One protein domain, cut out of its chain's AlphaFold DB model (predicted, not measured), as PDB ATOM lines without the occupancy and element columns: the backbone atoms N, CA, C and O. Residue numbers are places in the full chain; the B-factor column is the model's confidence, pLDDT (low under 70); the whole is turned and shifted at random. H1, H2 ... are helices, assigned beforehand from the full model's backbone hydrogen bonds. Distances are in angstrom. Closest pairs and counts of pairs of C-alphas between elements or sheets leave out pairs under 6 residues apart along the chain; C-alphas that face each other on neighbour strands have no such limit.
ATOM      1  N   VAL A  40     -49.698  22.622  23.266       85.75
ATOM      2  CA  VAL A  40     -48.693  23.641  23.589       85.75
ATOM      3  C   VAL A  40     -47.402  23.527  22.757       85.75
ATOM      4  O   VAL A  40     -46.710  24.522  22.542       85.75
ATOM      5  N   LEU A  41     -47.118  22.359  22.174       87.44
ATOM      6  CA  LEU A  41     -46.013  22.168  21.227       87.44
ATOM      7  C   LEU A  41     -46.103  23.053  19.970       87.44
ATOM      8  O   LEU A  41     -45.070  23.323  19.354       87.44
ATOM      9  N   TRP A  42     -47.296  23.556  19.620       89.56
ATOM     10  CA  TRP A  42     -47.514  24.436  18.462       89.56
ATOM     11  C   TRP A  42     -46.578  25.649  18.468       89.56
ATOM     12  O   TRP A  42     -46.088  26.084  17.418       89.56
ATOM     13  N   PHE A  43     -46.304  26.177  19.662       89.81
ATOM     14  CA  PHE A  43     -45.468  27.348  19.862       89.81
ATOM     15  C   PHE A  43     -44.009  27.059  19.522       89.81
ATOM     16  O   PHE A  43     -43.366  27.885  18.881       89.81
ATOM     17  N   LEU A  44     -43.489  25.883  19.889       89.56
ATOM     18  CA  LEU A  44     -42.090  25.529  19.642       89.56
ATOM     19  C   LEU A  44     -41.827  25.357  18.142       89.56
ATOM     20  O   LEU A  44     -40.854  25.900  17.616       89.56
ATOM     21  N   THR A  45     -42.737  24.676  17.442       88.62
ATOM     22  CA  THR A  45     -42.679  24.533  15.981       88.62
ATOM     23  C   THR A  45     -42.756  25.898  15.292       88.62
ATOM     24  O   THR A  45     -41.966  26.187  14.393       88.62
ATOM     25  N   SER A  46     -43.654  26.776  15.755       92.94
ATOM     26  CA  SER A  46     -43.782  28.135  15.217       92.94
ATOM     27  C   SER A  46     -42.524  28.968  15.479       92.94
ATOM     28  O   SER A  46     -42.011  29.600  14.561       92.94
ATOM     29  N   LEU A  47     -41.971  28.925  16.694       92.44
ATOM     30  CA  LEU A  47     -40.756  29.649  17.072       92.44
ATOM     31  C   LEU A  47     -39.546  29.206  16.240       92.44
ATOM     32  O   LEU A  47     -38.760  30.049  15.810       92.44
ATOM     33  N   PHE A  48     -39.414  27.905  15.972       93.38
ATOM     34  CA  PHE A  48     -38.375  27.372  15.092       93.38
ATOM     35  C   PHE A  48     -38.477  27.958  13.673       93.38
ATOM     36  O   PHE A  48     -37.484  28.459  13.138       93.38
ATOM     37  N   MET A  49     -39.682  27.983  13.090       94.12
ATOM     38  CA  MET A  49     -39.913  28.603  11.778       94.12
ATOM     39  C   MET A  49     -39.621  30.109  11.792       94.12
ATOM     40  O   MET A  49     -38.943  30.606  10.892       94.12
ATOM     41  N   VAL A  50     -40.076  30.826  12.827       96.69
ATOM     42  CA  VAL A  50     -39.813  32.262  13.015       96.69
ATOM     43  C   VAL A  50     -38.310  32.539  13.010       96.69
ATOM     44  O   VAL A  50     -37.861  33.427  12.288       96.69
ATOM     45  N   GLN A  51     -37.523  31.767  13.767       95.94
ATOM     46  CA  GLN A  51     -36.071  31.944  13.846       95.94
ATOM     47  C   GLN A  51     -35.384  31.696  12.502       95.94
ATOM     48  O   GLN A  51     -34.531  32.491  12.106       95.94
ATOM     49  N   ILE A  52     -35.759  30.635  11.778       96.94
ATOM     50  CA  ILE A  52     -35.202  30.349  10.447       96.94
ATOM     51  C   ILE A  52     -35.516  31.494   9.485       96.94
ATOM     52  O   ILE A  52     -34.602  32.068   8.894       96.94
ATOM     53  N   ILE A  53     -36.794  31.858   9.355       96.88
ATOM     54  CA  ILE A  53     -37.236  32.869   8.389       96.88
ATOM     55  C   ILE A  53     -36.618  34.228   8.719       96.88
ATOM     56  O   ILE A  53     -36.066  34.881   7.834       96.88
ATOM     57  N   PHE A  54     -36.652  34.648   9.986       97.00
ATOM     58  CA  PHE A  54     -36.063  35.918  10.402       97.00
ATOM     59  C   PHE A  54     -34.560  35.964  10.104       97.00
ATOM     60  O   PHE A  54     -34.086  36.933   9.508       97.00
ATOM     61  N   ASN A  55     -33.813  34.911  10.450       96.50
ATOM     62  CA  ASN A  55     -32.374  34.856  10.193       96.50
ATOM     63  C   ASN A  55     -32.057  34.902   8.693       96.50
ATOM     64  O   ASN A  55     -31.154  35.634   8.288       96.50
ATOM     65  N   GLU A  56     -32.816  34.194   7.855       97.06
ATOM     66  CA  GLU A  56     -32.650  34.244   6.398       97.06
ATOM     67  C   GLU A  56     -32.973  35.630   5.814       97.06
ATOM     68  O   GLU A  56     -32.227  36.144   4.974       97.06
ATOM     69  N   LEU A  57     -34.023  36.301   6.301       96.69
ATOM     70  CA  LEU A  57     -34.344  37.677   5.903       96.69
ATOM     71  C   LEU A  57     -33.247  38.663   6.330       96.69
ATOM     72  O   LEU A  57     -32.876  39.556   5.560       96.69
ATOM     73  N   LYS A  58     -32.682  38.495   7.531       96.25
ATOM     74  CA  LYS A  58     -31.572  39.327   8.011       96.25
ATOM     75  C   LYS A  58     -30.284  39.090   7.227       96.25
ATOM     76  O   LYS A  58     -29.634  40.075   6.886       96.25
ATOM     77  N   LYS A  59     -29.955  37.844   6.864       96.62
ATOM     78  CA  LYS A  59     -28.822  37.528   5.969       96.62
ATOM     79  C   LYS A  59     -28.951  38.219   4.609       96.62
ATOM     80  O   LYS A  59     -27.955  38.661   4.048       96.62
ATOM     81  N   ARG A  60     -30.179  38.372   4.105       96.25
ATOM     82  CA  ARG A  60     -30.494  39.105   2.864       96.25
ATOM     83  C   ARG A  60     -30.573  40.628   3.043       96.25
ATOM     84  O   ARG A  60     -31.009  41.320   2.129       96.25
ATOM     85  N   ASN A  61     -30.163  41.163   4.196       94.69
ATOM     86  CA  ASN A  61     -30.190  42.592   4.526       94.69
ATOM     87  C   ASN A  61     -31.586  43.244   4.472       94.69
ATOM     88  O   ASN A  61     -31.706  44.457   4.284       94.69
ATOM     89  N   VAL A  62     -32.658  42.477   4.699       96.25
ATOM     90  CA  VAL A  62     -34.004  43.053   4.803       96.25
ATOM     91  C   VAL A  62     -34.097  43.915   6.071       96.25
ATOM     92  O   VAL A  62     -33.655  43.532   7.167       96.25
ATOM     93  N   LYS A  63     -34.648  45.126   5.924       96.31
ATOM     94  CA  LYS A  63     -34.832  46.071   7.036       96.31
ATOM     95  C   LYS A  63     -35.904  45.544   7.990       96.31
ATOM     96  O   LYS A  63     -36.979  45.159   7.547       96.31
ATOM     97  N   SER A  64     -35.641  45.576   9.297       95.06
ATOM     98  CA  SER A  64     -36.528  44.962  10.295       95.06
ATOM     99  C   SER A  64     -37.946  45.556  10.295       95.06
ATOM    100  O   SER A  64     -38.906  44.812  10.431       95.06
ATOM    101  N   TRP A  65     -38.100  46.860  10.036       95.31
ATOM    102  CA  TRP A  65     -39.422  47.492   9.936       95.31
ATOM    103  C   TRP A  65     -40.254  46.974   8.748       95.31
ATOM    104  O   TRP A  65     -41.465  46.838   8.872       95.31
ATOM    105  N   LEU A  66     -39.616  46.627   7.619       96.56
ATOM    106  CA  LEU A  66     -40.306  46.012   6.478       96.56
ATOM    107  C   LEU A  66     -40.807  44.615   6.837       96.56
ATOM    108  O   LEU A  66     -41.930  44.264   6.487       96.56
ATOM    109  N   ILE A  67     -39.988  43.844   7.563       97.25
ATOM    110  CA  ILE A  67     -40.369  42.513   8.050       97.25
ATOM    111  C   ILE A  67     -41.627  42.625   8.918       97.25
ATOM    112  O   ILE A  67     -42.578  41.886   8.695       97.25
ATOM    113  N   VAL A  68     -41.658  43.587   9.847       96.44
ATOM    114  CA  VAL A  68     -42.819  43.839  10.714       96.44
ATOM    115  C   VAL A  68     -44.068  44.164   9.900       96.44
ATOM    116  O   VAL A  68     -45.091  43.518  10.102       96.44
ATOM    117  N   ILE A  69     -43.993  45.128   8.975       96.19
ATOM    118  CA  ILE A  69     -45.162  45.550   8.187       96.19
ATOM    119  C   ILE A  69     -45.726  44.375   7.392       96.19
ATOM    120  O   ILE A  69     -46.908  44.074   7.519       96.19
ATOM    121  N   VAL A  70     -44.883  43.673   6.629       96.75
ATOM    122  CA  VAL A  70     -45.324  42.541   5.801       96.75
ATOM    123  C   VAL A  70     -45.920  41.430   6.664       96.75
ATOM    124  O   VAL A  70     -46.971  40.885   6.334       96.75
ATOM    125  N   ALA A  71     -45.280  41.108   7.786       96.62
ATOM    126  CA  ALA A  71     -45.710  40.022   8.651       96.62
ATOM    127  C   ALA A  71     -47.035  40.330   9.380       96.62
ATOM    128  O   ALA A  71     -47.900  39.454   9.460       96.62
ATOM    129  N   ILE A  72     -47.241  41.579   9.823       95.62
ATOM    130  CA  ILE A  72     -48.532  42.044  10.355       95.62
ATOM    131  C   ILE A  72     -49.597  42.018   9.258       95.62
ATOM    132  O   ILE A  72     -50.688  41.514   9.503       95.62
ATOM    133  N   SER A  73     -49.295  42.501   8.047       95.31
ATOM    134  CA  SER A  73     -50.251  42.480   6.934       95.31
ATOM    135  C   SER A  73     -50.731  41.064   6.620       95.31
ATOM    136  O   SER A  73     -51.932  40.858   6.473       95.31
ATOM    137  N   ILE A  74     -49.829  40.078   6.583       95.31
ATOM    138  CA  ILE A  74     -50.202  38.668   6.386       95.31
ATOM    139  C   ILE A  74     -51.119  38.189   7.519       95.31
ATOM    140  O   ILE A  74     -52.154  37.585   7.242       95.31
ATOM    141  N   ALA A  75     -50.780  38.485   8.778       94.25
ATOM    142  CA  ALA A  75     -51.564  38.040   9.930       94.25
ATOM    143  C   ALA A  75     -52.977  38.659   9.959       94.25
ATOM    144  O   ALA A  75     -53.959  37.956  10.207       94.25
ATOM    145  N   VAL A  76     -53.084  39.952   9.630       93.62
ATOM    146  CA  VAL A  76     -54.356  40.684   9.520       93.62
ATOM    147  C   VAL A  76     -55.202  40.141   8.374       93.62
ATOM    148  O   VAL A  76     -56.385  39.894   8.571       93.62
ATOM    149  N   VAL A  77     -54.618  39.897   7.196       94.75
ATOM    150  CA  VAL A  77     -55.339  39.280   6.069       94.75
ATOM    151  C   VAL A  77     -55.858  37.899   6.467       94.75
ATOM    152  O   VAL A  77     -57.022  37.597   6.227       94.75
ATOM    153  N   CYS A  78     -55.046  37.081   7.141       93.56
ATOM    154  CA  CYS A  78     -55.508  35.779   7.624       93.56
ATOM    155  C   CYS A  78     -56.683  35.909   8.600       93.56
ATOM    156  O   CYS A  78     -57.602  35.103   8.536       93.56
ATOM    157  N   HIS A  79     -56.668  36.924   9.467       92.00
ATOM    158  CA  HIS A  79     -57.773  37.203  10.381       92.00
ATOM    159  C   HIS A  79     -59.038  37.662   9.635       92.00
ATOM    160  O   HIS A  79     -60.108  37.119   9.863       92.00
ATOM    161  N   MET A  80     -58.920  38.608   8.698       91.44
ATOM    162  CA  MET A  80     -60.061  39.169   7.960       91.44
ATOM    163  C   MET A  80     -60.788  38.157   7.067       91.44
ATOM    164  O   MET A  80     -61.976  38.321   6.806       91.44
ATOM    165  N   PHE A  81     -60.072  37.154   6.559       93.06
ATOM    166  CA  PHE A  81     -60.627  36.098   5.708       93.06
ATOM    167  C   PHE A  81     -60.888  34.789   6.472       93.06
ATOM    168  O   PHE A  81     -61.089  33.754   5.835       93.06
ATOM    169  N   ASP A  82     -60.836  34.807   7.810       89.69
ATOM    170  CA  ASP A  82     -61.031  33.634   8.675       89.69
ATOM    171  C   ASP A  82     -60.159  32.420   8.280       89.69
ATOM    172  O   ASP A  82     -60.554  31.249   8.371       89.69
ATOM    173  N   ILE A  83     -58.925  32.687   7.835       89.00
ATOM    174  CA  ILE A  83     -57.956  31.659   7.446       89.00
ATOM    175  C   ILE A  83     -57.369  31.038   8.712       89.00
ATOM    176  O   ILE A  83     -56.338  31.459   9.236       89.00
ATOM    177  N   THR A  84     -58.031  29.990   9.192       84.94
ATOM    178  CA  THR A  84     -57.622  29.252  10.396       84.94
ATOM    179  C   THR A  84     -56.590  28.158  10.120       84.94
ATOM    180  O   THR A  84     -55.924  27.688  11.045       84.94
ATOM    181  N   LYS A  85     -56.451  27.709   8.863       85.62
ATOM    182  CA  LYS A  85     -55.549  26.615   8.472       85.62
ATOM    183  C   LYS A  85     -54.796  26.926   7.172       85.62
ATOM    184  O   LYS A  85     -55.420  27.402   6.227       85.62
ATOM    185  N   PRO A  86     -53.500  26.573   7.078       87.75
ATOM    186  CA  PRO A  86     -52.656  26.059   8.162       87.75
ATOM    187  C   PRO A  86     -52.381  27.149   9.212       87.75
ATOM    188  O   PRO A  86     -52.055  28.280   8.857       87.75
ATOM    189  N   ALA A  87     -52.479  26.806  10.499       86.38
ATOM    190  CA  ALA A  87     -52.351  27.756  11.609       86.38
ATOM    191  C   ALA A  87     -50.995  28.484  11.598       86.38
ATOM    192  O   ALA A  87     -50.896  29.656  11.952       86.38
ATOM    193  N   TYR A  88     -49.953  27.818  11.093       87.50
ATOM    194  CA  TYR A  88     -48.630  28.406  10.913       87.50
ATOM    195  C   TYR A  88     -48.636  29.689  10.087       87.50
ATOM    196  O   TYR A  88     -47.793  30.541  10.334       87.50
ATOM    197  N   LEU A  89     -49.549  29.851   9.124       90.50
ATOM    198  CA  LEU A  89     -49.529  31.021   8.251       90.50
ATOM    199  C   LEU A  89     -49.683  32.313   9.060       90.50
ATOM    200  O   LEU A  89     -48.847  33.204   8.936       90.50
ATOM    201  N   ALA A  90     -50.694  32.366   9.928       92.25
ATOM    202  CA  ALA A  90     -50.931  33.505  10.802       92.25
ATOM    203  C   ALA A  90     -50.001  33.508  12.026       92.25
ATOM    204  O   ALA A  90     -49.463  34.552  12.393       92.25
ATOM    205  N   ASN A  91     -49.761  32.347  12.642       93.12
ATOM    206  CA  ASN A  91     -48.973  32.266  13.875       93.12
ATOM    207  C   ASN A  91     -47.496  32.594  13.635       93.12
ATOM    208  O   ASN A  91     -46.881  33.308  14.425       93.12
ATOM    209  N   VAL A  92     -46.914  32.091  12.541       95.06
ATOM    210  CA  VAL A  92     -45.514  32.357  12.185       95.06
ATOM    211  C   VAL A  92     -45.362  33.783  11.681       95.06
ATOM    212  O   VAL A  92     -44.392  34.435  12.059       95.06
ATOM    213  N   SER A  93     -46.304  34.315  10.890       95.69
ATOM    214  CA  SER A  93     -46.241  35.724  10.482       95.69
ATOM    215  C   SER A  93     -46.331  36.644  11.701       95.69
ATOM    216  O   SER A  93     -45.477  37.509  11.892       95.69
ATOM    217  N   MET A  94     -47.276  36.398  12.607       95.00
ATOM    218  CA  MET A  94     -47.387  37.150  13.852       95.00
ATOM    219  C   MET A  94     -46.131  37.010  14.725       95.00
ATOM    220  O   MET A  94     -45.590  37.999  15.224       95.00
ATOM    221  N   GLY A  95     -45.606  35.790  14.850       95.19
ATOM    222  CA  GLY A  95     -44.365  35.509  15.562       95.19
ATOM    223  C   GLY A  95     -43.170  36.266  14.982       95.19
ATOM    224  O   GLY A  95     -42.402  36.853  15.738       95.19
ATOM    225  N   ILE A  96     -43.034  36.334  13.653       96.81
ATOM    226  CA  ILE A  96     -41.985  37.108  12.967       96.81
ATOM    227  C   ILE A  96     -42.138  38.604  13.246       96.81
ATOM    228  O   ILE A  96     -41.127  39.277  13.479       96.81
ATOM    229  N   ALA A  97     -43.364  39.135  13.240       95.88
ATOM    230  CA  ALA A  97     -43.620  40.537  13.555       95.88
ATOM    231  C   ALA A  97     -43.167  40.875  14.983       95.88
ATOM    232  O   ALA A  97     -42.352  41.781  15.173       95.88
ATOM    233  N   LEU A  98     -43.622  40.102  15.975       95.00
ATOM    234  CA  LEU A  98     -43.263  40.295  17.382       95.00
ATOM    235  C   LEU A  98     -41.766  40.077  17.634       95.00
ATOM    236  O   LEU A  98     -41.142  40.865  18.342       95.00
ATOM    237  N   TYR A  99     -41.161  39.065  17.007       95.56
ATOM    238  CA  TYR A  99     -39.723  38.803  17.101       95.56
ATOM    239  C   TYR A  99     -38.901  39.963  16.524       95.56
ATOM    240  O   TYR A  99     -37.932  40.419  17.135       95.56
ATOM    241  N   SER A 100     -39.317  40.498  15.373       96.00
ATOM    242  CA  SER A 100     -38.663  41.644  14.728       96.00
ATOM    243  C   SER A 100     -38.810  42.927  15.548       96.00
ATOM    244  O   SER A 100     -37.853  43.695  15.649       96.00
ATOM    245  N   LEU A 101     -39.973  43.148  16.169       95.31
ATOM    246  CA  LEU A 101     -40.203  44.267  17.087       95.31
ATOM    247  C   LEU A 101     -39.345  44.136  18.344       95.31
ATOM    248  O   LEU A 101     -38.678  45.095  18.717       95.31
ATOM    249  N   GLY A 102     -39.275  42.945  18.942       94.25
ATOM    250  CA  GLY A 102     -38.379  42.664  20.063       94.25
ATOM    251  C   GLY A 102     -36.911  42.923  19.715       94.25
ATOM    252  O   GLY A 102     -36.193  43.535  20.502       94.25
ATOM    253  N   TYR A 103     -36.475  42.543  18.508       94.69
ATOM    254  CA  TYR A 103     -35.138  42.861  18.001       94.69
ATOM    255  C   TYR A 103     -34.903  44.377  17.891       94.69
ATOM    256  O   TYR A 103     -33.861  44.866  18.317       94.69
ATOM    257  N   MET A 104     -35.865  45.129  17.344       94.88
ATOM    258  CA  MET A 104     -35.758  46.587  17.179       94.88
ATOM    259  C   MET A 104     -35.805  47.349  18.509       94.88
ATOM    260  O   MET A 104     -35.152  48.379  18.652       94.88
ATOM    261  N   LEU A 105     -36.584  46.857  19.474       94.56
ATOM    262  CA  LEU A 105     -36.819  47.512  20.760       94.56
ATOM    263  C   LEU A 105     -35.830  47.073  21.847       94.56
ATOM    264  O   LEU A 105     -35.862  47.622  22.947       94.56
ATOM    265  N   ARG A 106     -34.944  46.111  21.553       92.00
ATOM    266  CA  ARG A 106     -34.074  45.446  22.531       92.00
ATOM    267  C   ARG A 106     -33.317  46.416  23.435       92.00
ATOM    268  O   ARG A 106     -33.271  46.188  24.644       92.00
ATOM    269  N   ASP A 107     -32.758  47.471  22.855       89.69
ATOM    270  CA  ASP A 107     -31.890  48.411  23.569       89.69
ATOM    271  C   ASP A 107     -32.676  49.576  24.184       89.69
ATOM    272  O   ASP A 107     -32.338  50.058  25.264       89.69
ATOM    273  N   ILE A 108     -33.766  50.000  23.534       93.00
ATOM    274  CA  ILE A 108     -34.565  51.156  23.967       93.00
ATOM    275  C   ILE A 108     -35.659  50.800  24.976       93.00
ATOM    276  O   ILE A 108     -36.153  51.686  25.666       93.00
ATOM    277  N   GLN A 109     -36.038  49.521  25.097       92.50
ATOM    278  CA  GLN A 109     -37.126  49.094  25.987       92.50
ATOM    279  C   GLN A 109     -36.888  49.479  27.455       92.50
ATOM    280  O   GLN A 109     -37.851  49.615  28.196       92.50
ATOM    281  N   TYR A 110     -35.633  49.667  27.881       92.62
ATOM    282  CA  TYR A 110     -35.279  50.028  29.259       92.62
ATOM    283  C   TYR A 110     -35.127  51.536  29.501       92.62
ATOM    284  O   TYR A 110     -34.750  51.943  30.604       92.62
ATOM    285  N   ASP A 111     -35.375  52.370  28.492       94.12
ATOM    286  CA  ASP A 111     -35.429  53.816  28.674       94.12
ATOM    287  C   ASP A 111     -36.666  54.204  29.502       94.12
ATOM    288  O   ASP A 111     -37.767  53.697  29.283       94.12
ATOM    289  N   LYS A 112     -36.504  55.135  30.453       92.81
ATOM    290  CA  LYS A 112     -37.581  55.534  31.376       92.81
ATOM    291  C   LYS A 112     -38.794  56.132  30.656       92.81
ATOM    292  O   LYS A 112     -39.918  55.934  31.113       92.81
ATOM    293  N   LYS A 113     -38.584  56.861  29.555       94.50
ATOM    294  CA  LYS A 113     -39.675  57.446  28.761       94.50
ATOM    295  C   LYS A 113     -40.403  56.354  27.994       94.50
ATOM    296  O   LYS A 113     -41.628  56.319  28.025       94.50
ATOM    297  N   VAL A 114     -39.657  55.445  27.362       94.31
ATOM    298  CA  VAL A 114     -40.231  54.291  26.648       94.31
ATOM    299  C   VAL A 114     -41.036  53.420  27.608       94.31
ATOM    300  O   VAL A 114     -42.175  53.080  27.300       94.31
ATOM    301  N   PHE A 115     -40.498  53.135  28.795       95.06
ATOM    302  CA  PHE A 115     -41.219  52.423  29.846       95.06
ATOM    303  C   PHE A 115     -42.480  53.172  30.290       95.06
ATOM    304  O   PHE A 115     -43.542  52.565  30.329       95.06
ATOM    305  N   GLY A 116     -42.398  54.476  30.577       95.94
ATOM    306  CA  GLY A 116     -43.559  55.264  31.005       95.94
ATOM    307  C   GLY A 116     -44.685  55.274  29.967       95.94
ATOM    308  O   GLY A 116     -45.844  55.060  30.317       95.94
ATOM    309  N   VAL A 117     -44.341  55.445  28.686       96.56
ATOM    310  CA  VAL A 117     -45.303  55.381  27.575       96.56
ATOM    311  C   VAL A 117     -45.876  53.972  27.425       96.56
ATOM    312  O   VAL A 117     -47.089  53.824  27.317       96.56
ATOM    313  N   ALA A 118     -45.034  52.936  27.455       96.69
ATOM    314  CA  ALA A 118     -45.480  51.549  27.335       96.69
ATOM    315  C   ALA A 118     -46.385  51.131  28.500       96.69
ATOM    316  O   ALA A 118     -47.410  50.501  28.271       96.69
ATOM    317  N   PHE A 119     -46.051  51.522  29.728       96.81
ATOM    318  CA  PHE A 119     -46.859  51.259  30.911       96.81
ATOM    319  C   PHE A 119     -48.217  51.958  30.825       96.81
ATOM    320  O   PHE A 119     -49.252  51.319  31.005       96.81
ATOM    321  N   ALA A 120     -48.228  53.250  30.483       97.06
ATOM    322  CA  ALA A 120     -49.466  54.005  30.318       97.06
ATOM    323  C   ALA A 120     -50.350  53.412  29.211       97.06
ATOM    324  O   ALA A 120     -51.544  53.226  29.428       97.06
ATOM    325  N   ALA A 121     -49.771  53.057  28.059       96.56
ATOM    326  CA  ALA A 121     -50.495  52.418  26.963       96.56
ATOM    327  C   ALA A 121     -51.027  51.030  27.350       96.56
ATOM    328  O   ALA A 121     -52.181  50.724  27.069       96.56
ATOM    329  N   TYR A 122     -50.225  50.213  28.041       96.69
ATOM    330  CA  TYR A 122     -50.640  48.897  28.528       96.69
ATOM    331  C   TYR A 122     -51.872  48.995  29.438       96.69
ATOM    332  O   TYR A 122     -52.864  48.306  29.209       96.69
ATOM    333  N   ILE A 123     -51.842  49.903  30.421       97.06
ATOM    334  CA  ILE A 123     -52.965  50.133  31.338       97.06
ATOM    335  C   ILE A 123     -54.164  50.761  30.616       97.06
ATOM    336  O   ILE A 123     -55.294  50.335  30.837       97.06
ATOM    337  N   ALA A 124     -53.947  51.735  29.729       95.94
ATOM    338  CA  ALA A 124     -55.028  52.383  28.988       95.94
ATOM    339  C   ALA A 124     -55.792  51.388  28.104       95.94
ATOM    340  O   ALA A 124     -57.019  51.362  28.143       95.94
ATOM    341  N   ILE A 125     -55.081  50.532  27.363       95.00
ATOM    342  CA  ILE A 125     -55.709  49.490  26.544       95.00
ATOM    343  C   ILE A 125     -56.462  48.499  27.434       95.00
ATOM    344  O   ILE A 125     -57.598  48.153  27.135       95.00
ATOM    345  N   MET A 126     -55.870  48.092  28.561       93.38
ATOM    346  CA  MET A 126     -56.514  47.175  29.505       93.38
ATOM    347  C   MET A 126     -57.821  47.728  30.097       93.38
ATOM    348  O   MET A 126     -58.708  46.940  30.409       93.38
ATOM    349  N   LEU A 127     -57.937  49.046  30.291       94.50
ATOM    350  CA  LEU A 127     -59.090  49.669  30.955       94.50
ATOM    351  C   LEU A 127     -60.157  50.206  29.991       94.50
ATOM    352  O   LEU A 127     -61.329  50.217  30.356       94.50
ATOM    353  N   ILE A 128     -59.768  50.689  28.807       93.62
ATOM    354  CA  ILE A 128     -60.682  51.361  27.868       93.62
ATOM    355  C   ILE A 128     -61.266  50.362  26.869       93.62
ATOM    356  O   ILE A 128     -62.483  50.250  26.749       93.62
ATOM    357  N   GLU A 129     -60.400  49.637  26.161       91.50
ATOM    358  CA  GLU A 129     -60.789  48.698  25.107       91.50
ATOM    359  C   GLU A 129     -59.881  47.463  25.176       91.50
ATOM    360  O   GLU A 129     -58.901  47.357  24.424       91.50
ATOM    361  N   PRO A 130     -60.168  46.535  26.114       92.25
ATOM    362  CA  PRO A 130     -59.356  45.346  26.311       92.25
ATOM    363  C   PRO A 130     -59.213  44.604  24.986       92.25
ATOM    364  O   PRO A 130     -60.194  44.127  24.426       92.25
ATOM    365  N   SER A 131     -57.989  44.521  24.476       93.81
ATOM    366  CA  SER A 131     -57.694  43.912  23.181       93.81
ATOM    367  C   SER A 131     -56.556  42.912  23.347       93.81
ATOM    368  O   SER A 131     -55.454  43.283  23.747       93.81
ATOM    369  N   HIS A 132     -56.813  41.637  23.059       90.25
ATOM    370  CA  HIS A 132     -55.829  40.558  23.120       90.25
ATOM    371  C   HIS A 132     -56.077  39.523  22.018       90.25
ATOM    372  O   HIS A 132     -57.213  39.271  21.621       90.25
ATOM    373  N   ILE A 133     -54.992  38.934  21.512       92.56
ATOM    374  CA  ILE A 133     -55.014  37.940  20.434       92.56
ATOM    375  C   ILE A 133     -54.506  36.608  20.981       92.56
ATOM    376  O   ILE A 133     -53.444  36.557  21.606       92.56
ATOM    377  N   ASP A 134     -55.224  35.525  20.691       90.56
ATOM    378  CA  ASP A 134     -54.673  34.177  20.812       90.56
ATOM    379  C   ASP A 134     -53.721  33.927  19.633       90.56
ATOM    380  O   ASP A 134     -54.134  33.799  18.477       90.56
ATOM    381  N   LEU A 135     -52.423  33.868  19.932       89.06
ATOM    382  CA  LEU A 135     -51.359  33.667  18.946       89.06
ATOM    383  C   LEU A 135     -51.363  32.276  18.293       89.06
ATOM    384  O   LEU A 135     -50.610  32.081  17.344       89.06
ATOM    385  N   ARG A 136     -52.142  31.311  18.803       87.69
ATOM    386  CA  ARG A 136     -52.286  29.964  18.228       87.69
ATOM    387  C   ARG A 136     -53.359  29.913  17.152       87.69
ATOM    388  O   ARG A 136     -53.232  29.170  16.182       87.69
ATOM    389  N   THR A 137     -54.467  30.600  17.379       87.19
ATOM    390  CA  THR A 137     -55.648  30.546  16.508       87.19
ATOM    391  C   THR A 137     -55.823  31.821  15.703       87.19
ATOM    392  O   THR A 137     -56.694  31.870  14.840       87.19
ATOM    393  N   ASN A 138     -54.998  32.840  15.962       91.25
ATOM    394  CA  ASN A 138     -55.123  34.178  15.396       91.25
ATOM    395  C   ASN A 138     -56.517  34.790  15.633       91.25
ATOM    396  O   ASN A 138     -57.061  35.512  14.794       91.25
ATOM    397  N   THR A 139     -57.111  34.462  16.782       91.12
ATOM    398  CA  THR A 139     -58.443  34.925  17.168       91.12
ATOM    399  C   THR A 139     -58.319  36.112  18.103       91.12
ATOM    400  O   THR A 139     -57.620  36.050  19.116       91.12
ATOM    401  N   LEU A 140     -59.008  37.186  17.743       92.69
ATOM    402  CA  LEU A 140     -59.150  38.387  18.550       92.69
ATOM    403  C   LEU A 140     -60.277  38.183  19.566       92.69
ATOM    404  O   LEU A 140     -61.243  37.471  19.289       92.69
ATOM    405  N   ASN A 141     -60.156  38.795  20.737       92.00
ATOM    406  CA  ASN A 141     -61.231  38.794  21.719       92.00
ATOM    407  C   ASN A 141     -62.469  39.562  21.227       92.00
ATOM    408  O   ASN A 141     -62.381  40.413  20.341       92.00
ATOM    409  N   GLU A 142     -63.622  39.280  21.839       85.31
ATOM    410  CA  GLU A 142     -64.883  39.943  21.500       85.31
ATOM    411  C   GLU A 142     -64.749  41.468  21.610       85.31
ATOM    412  O   GLU A 142     -64.292  41.987  22.632       85.31
ATOM    413  N   ASN A 143     -65.139  42.171  20.542       85.62
ATOM    414  CA  ASN A 143     -65.054  43.631  20.389       85.62
ATOM    415  C   ASN A 143     -63.640  44.231  20.491       85.62
ATOM    416  O   ASN A 143     -63.513  45.440  20.662       85.62
ATOM    417  N   GLY A 144     -62.585  43.418  20.398       88.88
ATOM    418  CA  GLY A 144     -61.213  43.912  20.402       88.88
ATOM    419  C   GLY A 144     -60.807  44.550  19.072       88.88
ATOM    420  O   GLY A 144     -61.412  44.318  18.022       88.88
ATOM    421  N   CYS A 145     -59.696  45.285  19.099       91.81
ATOM    422  CA  CYS A 145     -59.023  45.794  17.908       91.81
ATOM    423  C   CYS A 145     -57.684  45.073  17.694       91.81
ATOM    424  O   CYS A 145     -56.832  45.020  18.583       91.81
ATOM    425  N   TYR A 146     -57.456  44.542  16.489       90.19
ATOM    426  CA  TYR A 146     -56.296  43.691  16.192       90.19
ATOM    427  C   TYR A 146     -54.953  44.418  16.368       90.19
ATOM    428  O   TYR A 146     -54.012  43.901  16.972       90.19
ATOM    429  N   ILE A 147     -54.864  45.660  15.885       91.06
ATOM    430  CA  ILE A 147     -53.663  46.492  16.050       91.06
ATOM    431  C   ILE A 147     -53.475  46.888  17.517       91.06
ATOM    432  O   ILE A 147     -52.346  46.920  18.010       91.06
ATOM    433  N   LEU A 148     -54.570  47.145  18.234       93.12
ATOM    434  CA  LEU A 148     -54.512  47.482  19.649       93.12
ATOM    435  C   LEU A 148     -54.033  46.290  20.486       93.12
ATOM    436  O   LEU A 148     -53.217  46.472  21.382       93.12
ATOM    437  N   ALA A 149     -54.437  45.069  20.138       93.69
ATOM    438  CA  ALA A 149     -53.957  43.844  20.774       93.69
ATOM    439  C   ALA A 149     -52.456  43.593  20.548       93.69
ATOM    440  O   ALA A 149     -51.747  43.121  21.446       93.69
ATOM    441  N   LEU A 150     -51.937  43.954  19.370       93.19
ATOM    442  CA  LEU A 150     -50.499  43.939  19.099       93.19
ATOM    443  C   LEU A 150     -49.741  44.937  19.975       93.19
ATOM    444  O   LEU A 150     -48.746  44.580  20.610       93.19
ATOM    445  N   LEU A 151     -50.233  46.177  20.034       94.44
ATOM    446  CA  LEU A 151     -49.671  47.217  20.894       94.44
ATOM    447  C   LEU A 151     -49.711  46.797  22.364       94.44
ATOM    448  O   LEU A 151     -48.694  46.895  23.048       94.44
ATOM    449  N   PHE A 152     -50.837  46.249  22.819       95.31
ATOM    450  CA  PHE A 152     -51.013  45.717  24.165       95.31
ATOM    451  C   PHE A 152     -49.944  44.678  24.508       95.31
ATOM    452  O   PHE A 152     -49.281  44.790  25.539       95.31
ATOM    453  N   SER A 153     -49.706  43.720  23.609       94.12
ATOM    454  CA  SER A 153     -48.720  42.651  23.804       94.12
ATOM    455  C   SER A 153     -47.289  43.190  23.935       94.12
ATOM    456  O   SER A 153     -46.548  42.786  24.833       94.12
ATOM    457  N   ILE A 154     -46.896  44.144  23.081       95.12
ATOM    458  CA  ILE A 154     -45.553  44.751  23.102       95.12
ATOM    459  C   ILE A 154     -45.371  45.633  24.339       95.12
ATOM    460  O   ILE A 154     -44.358  45.527  25.034       95.12
ATOM    461  N   CYS A 155     -46.355  46.479  24.644       96.19
ATOM    462  CA  CYS A 155     -46.348  47.334  25.826       96.19
ATOM    463  C   CYS A 155     -46.310  46.510  27.119       96.19
ATOM    464  O   CYS A 155     -45.568  46.858  28.042       96.19
ATOM    465  N   GLY A 156     -47.030  45.386  27.159       95.31
ATOM    466  CA  GLY A 156     -46.970  44.411  28.245       95.31
ATOM    467  C   GLY A 156     -45.574  43.815  28.399       95.31
ATOM    468  O   GLY A 156     -45.018  43.844  29.494       95.31
ATOM    469  N   CYS A 157     -44.951  43.373  27.302       94.44
ATOM    470  CA  CYS A 157     -43.582  42.846  27.322       94.44
ATOM    471  C   CYS A 157     -42.567  43.870  27.863       94.44
ATOM    472  O   CYS A 157     -41.786  43.546  28.756       94.44
ATOM    473  N   ILE A 158     -42.601  45.118  27.379       95.75
ATOM    474  CA  ILE A 158     -41.719  46.196  27.866       95.75
ATOM    475  C   ILE A 158     -41.960  46.457  29.356       95.75
ATOM    476  O   ILE A 158     -41.005  46.567  30.129       95.75
ATOM    477  N   THR A 159     -43.227  46.541  29.763       95.75
ATOM    478  CA  THR A 159     -43.627  46.792  31.151       95.75
ATOM    479  C   THR A 159     -43.099  45.707  32.080       95.75
ATOM    480  O   THR A 159     -42.387  46.004  33.039       95.75
ATOM    481  N   VAL A 160     -43.392  44.444  31.766       93.62
ATOM    482  CA  VAL A 160     -42.986  43.280  32.558       93.62
ATOM    483  C   VAL A 160     -41.462  43.193  32.637       93.62
ATOM    484  O   VAL A 160     -40.916  43.094  33.736       93.62
ATOM    485  N   ASN A 161     -40.752  43.341  31.513       92.75
ATOM    486  CA  ASN A 161     -39.286  43.312  31.489       92.75
ATOM    487  C   ASN A 161     -38.659  44.405  32.369       92.75
ATOM    488  O   ASN A 161     -37.659  44.156  33.045       92.75
ATOM    489  N   ASN A 162     -39.228  45.615  32.381       93.69
ATOM    490  CA  ASN A 162     -38.738  46.704  33.229       93.69
ATOM    491  C   ASN A 162     -39.049  46.484  34.707       93.69
ATOM    492  O   ASN A 162     -38.195  46.776  35.543       93.69
ATOM    493  N   ILE A 163     -40.224  45.948  35.043       91.62
ATOM    494  CA  ILE A 163     -40.570  45.594  36.425       91.62
ATOM    495  C   ILE A 163     -39.570  44.560  36.952       91.62
ATOM    496  O   ILE A 163     -38.923  44.795  37.972       91.62
ATOM    497  N   PHE A 164     -39.355  43.467  36.215       89.50
ATOM    498  CA  PHE A 164     -38.435  42.403  36.628       89.50
ATOM    499  C   PHE A 164     -36.966  42.830  36.669       89.50
ATOM    500  O   PHE A 164     -36.195  42.244  37.422       89.50
ATOM    501  N   LYS A 165     -36.575  43.883  35.944       87.62
ATOM    502  CA  LYS A 165     -35.235  44.477  36.063       87.62
ATOM    503  C   LYS A 165     -34.987  45.137  37.428       87.62
ATOM    504  O   LYS A 165     -33.835  45.227  37.843       87.62
ATOM    505  N   HIS A 166     -36.034  45.609  38.108       86.38
ATOM    506  CA  HIS A 166     -35.928  46.282  39.410       86.38
ATOM    507  C   HIS A 166     -36.218  45.357  40.600       86.38
ATOM    508  O   HIS A 166     -35.926  45.720  41.739       86.38
ATOM    509  N   ILE A 167     -36.786  44.172  40.360       87.12
ATOM    510  CA  ILE A 167     -37.016  43.170  41.403       87.12
ATOM    511  C   ILE A 167     -35.667  42.514  41.756       87.12
ATOM    512  O   ILE A 167     -34.926  42.128  40.848       87.12
TER     513      ILE A 167
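What this domain is: This is residues 40 to 167 of the 242 residues of an uncharacterized protein of Prevotella pectinovora (UniProt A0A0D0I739). Two groups of helices make this domain: H1, H2 and H3, with H3 packed on both of the others, and the pair H4 and H5, crossing as an X. Few contacts join the groups, and a long loop, residues 129 to 145, leads from H4 to H5. The printed part has 128 residues with five named helices, H1 to H5 in order, and no named strand; its class is all helix. It is compact, with a radius of gyration of the C-alphas of 14.9 A and spans of 38 by 38 by 27 A.

How they stand to each other: Begin at H1, residues 41 to 59, and go on to H2, residues 64 to 80, and H3, residues 88 to 105. H1, with residues 46 to 54 alone, touches H3 at a steep tilt of 58 degrees; their closest C-alphas, Val 50 and Ile 96, are 5.3 A apart. H2 and H3 form a helical hairpin and touch at a shallow tilt of 33 degrees, only just short of steep, with C-alphas Val 68 and Ala 97 closest at 4.4 A. Look next at H4, residues 112 to 128, and H5, residues 146 to 166: they touch at a steep tilt of 50 degrees, opposite ways, closest at C-alphas Ala 118 and Cys 155, 4.6 A. H3 and H5 are close but not clearly touching, C-alphas Leu 98 and Ile 154 being closest at 7.6 A, and H3 and H4 are apart. Every O i to N i+4 pair is within hydrogen-bond range in H1, H2, H3 and H4, and 16 of 17 in H5.

Where its parts are: Find C-alpha 41 at (-46.013, 22.168, 21.227); from there H1 runs 27.6 A. H2 measures 24.3 A, H3 24.5 A and H4 23.7 A. H5 runs 31.0 A to C-alpha 166 at (-35.928, 46.282, 39.410).

The domain as a whole: The C-alphas farthest apart, Phe 81 and Ile 167, are 43.4 A apart. The printed part has no cut, and its long link is H4 to H5. No printed residue is under 70 in pLDDT.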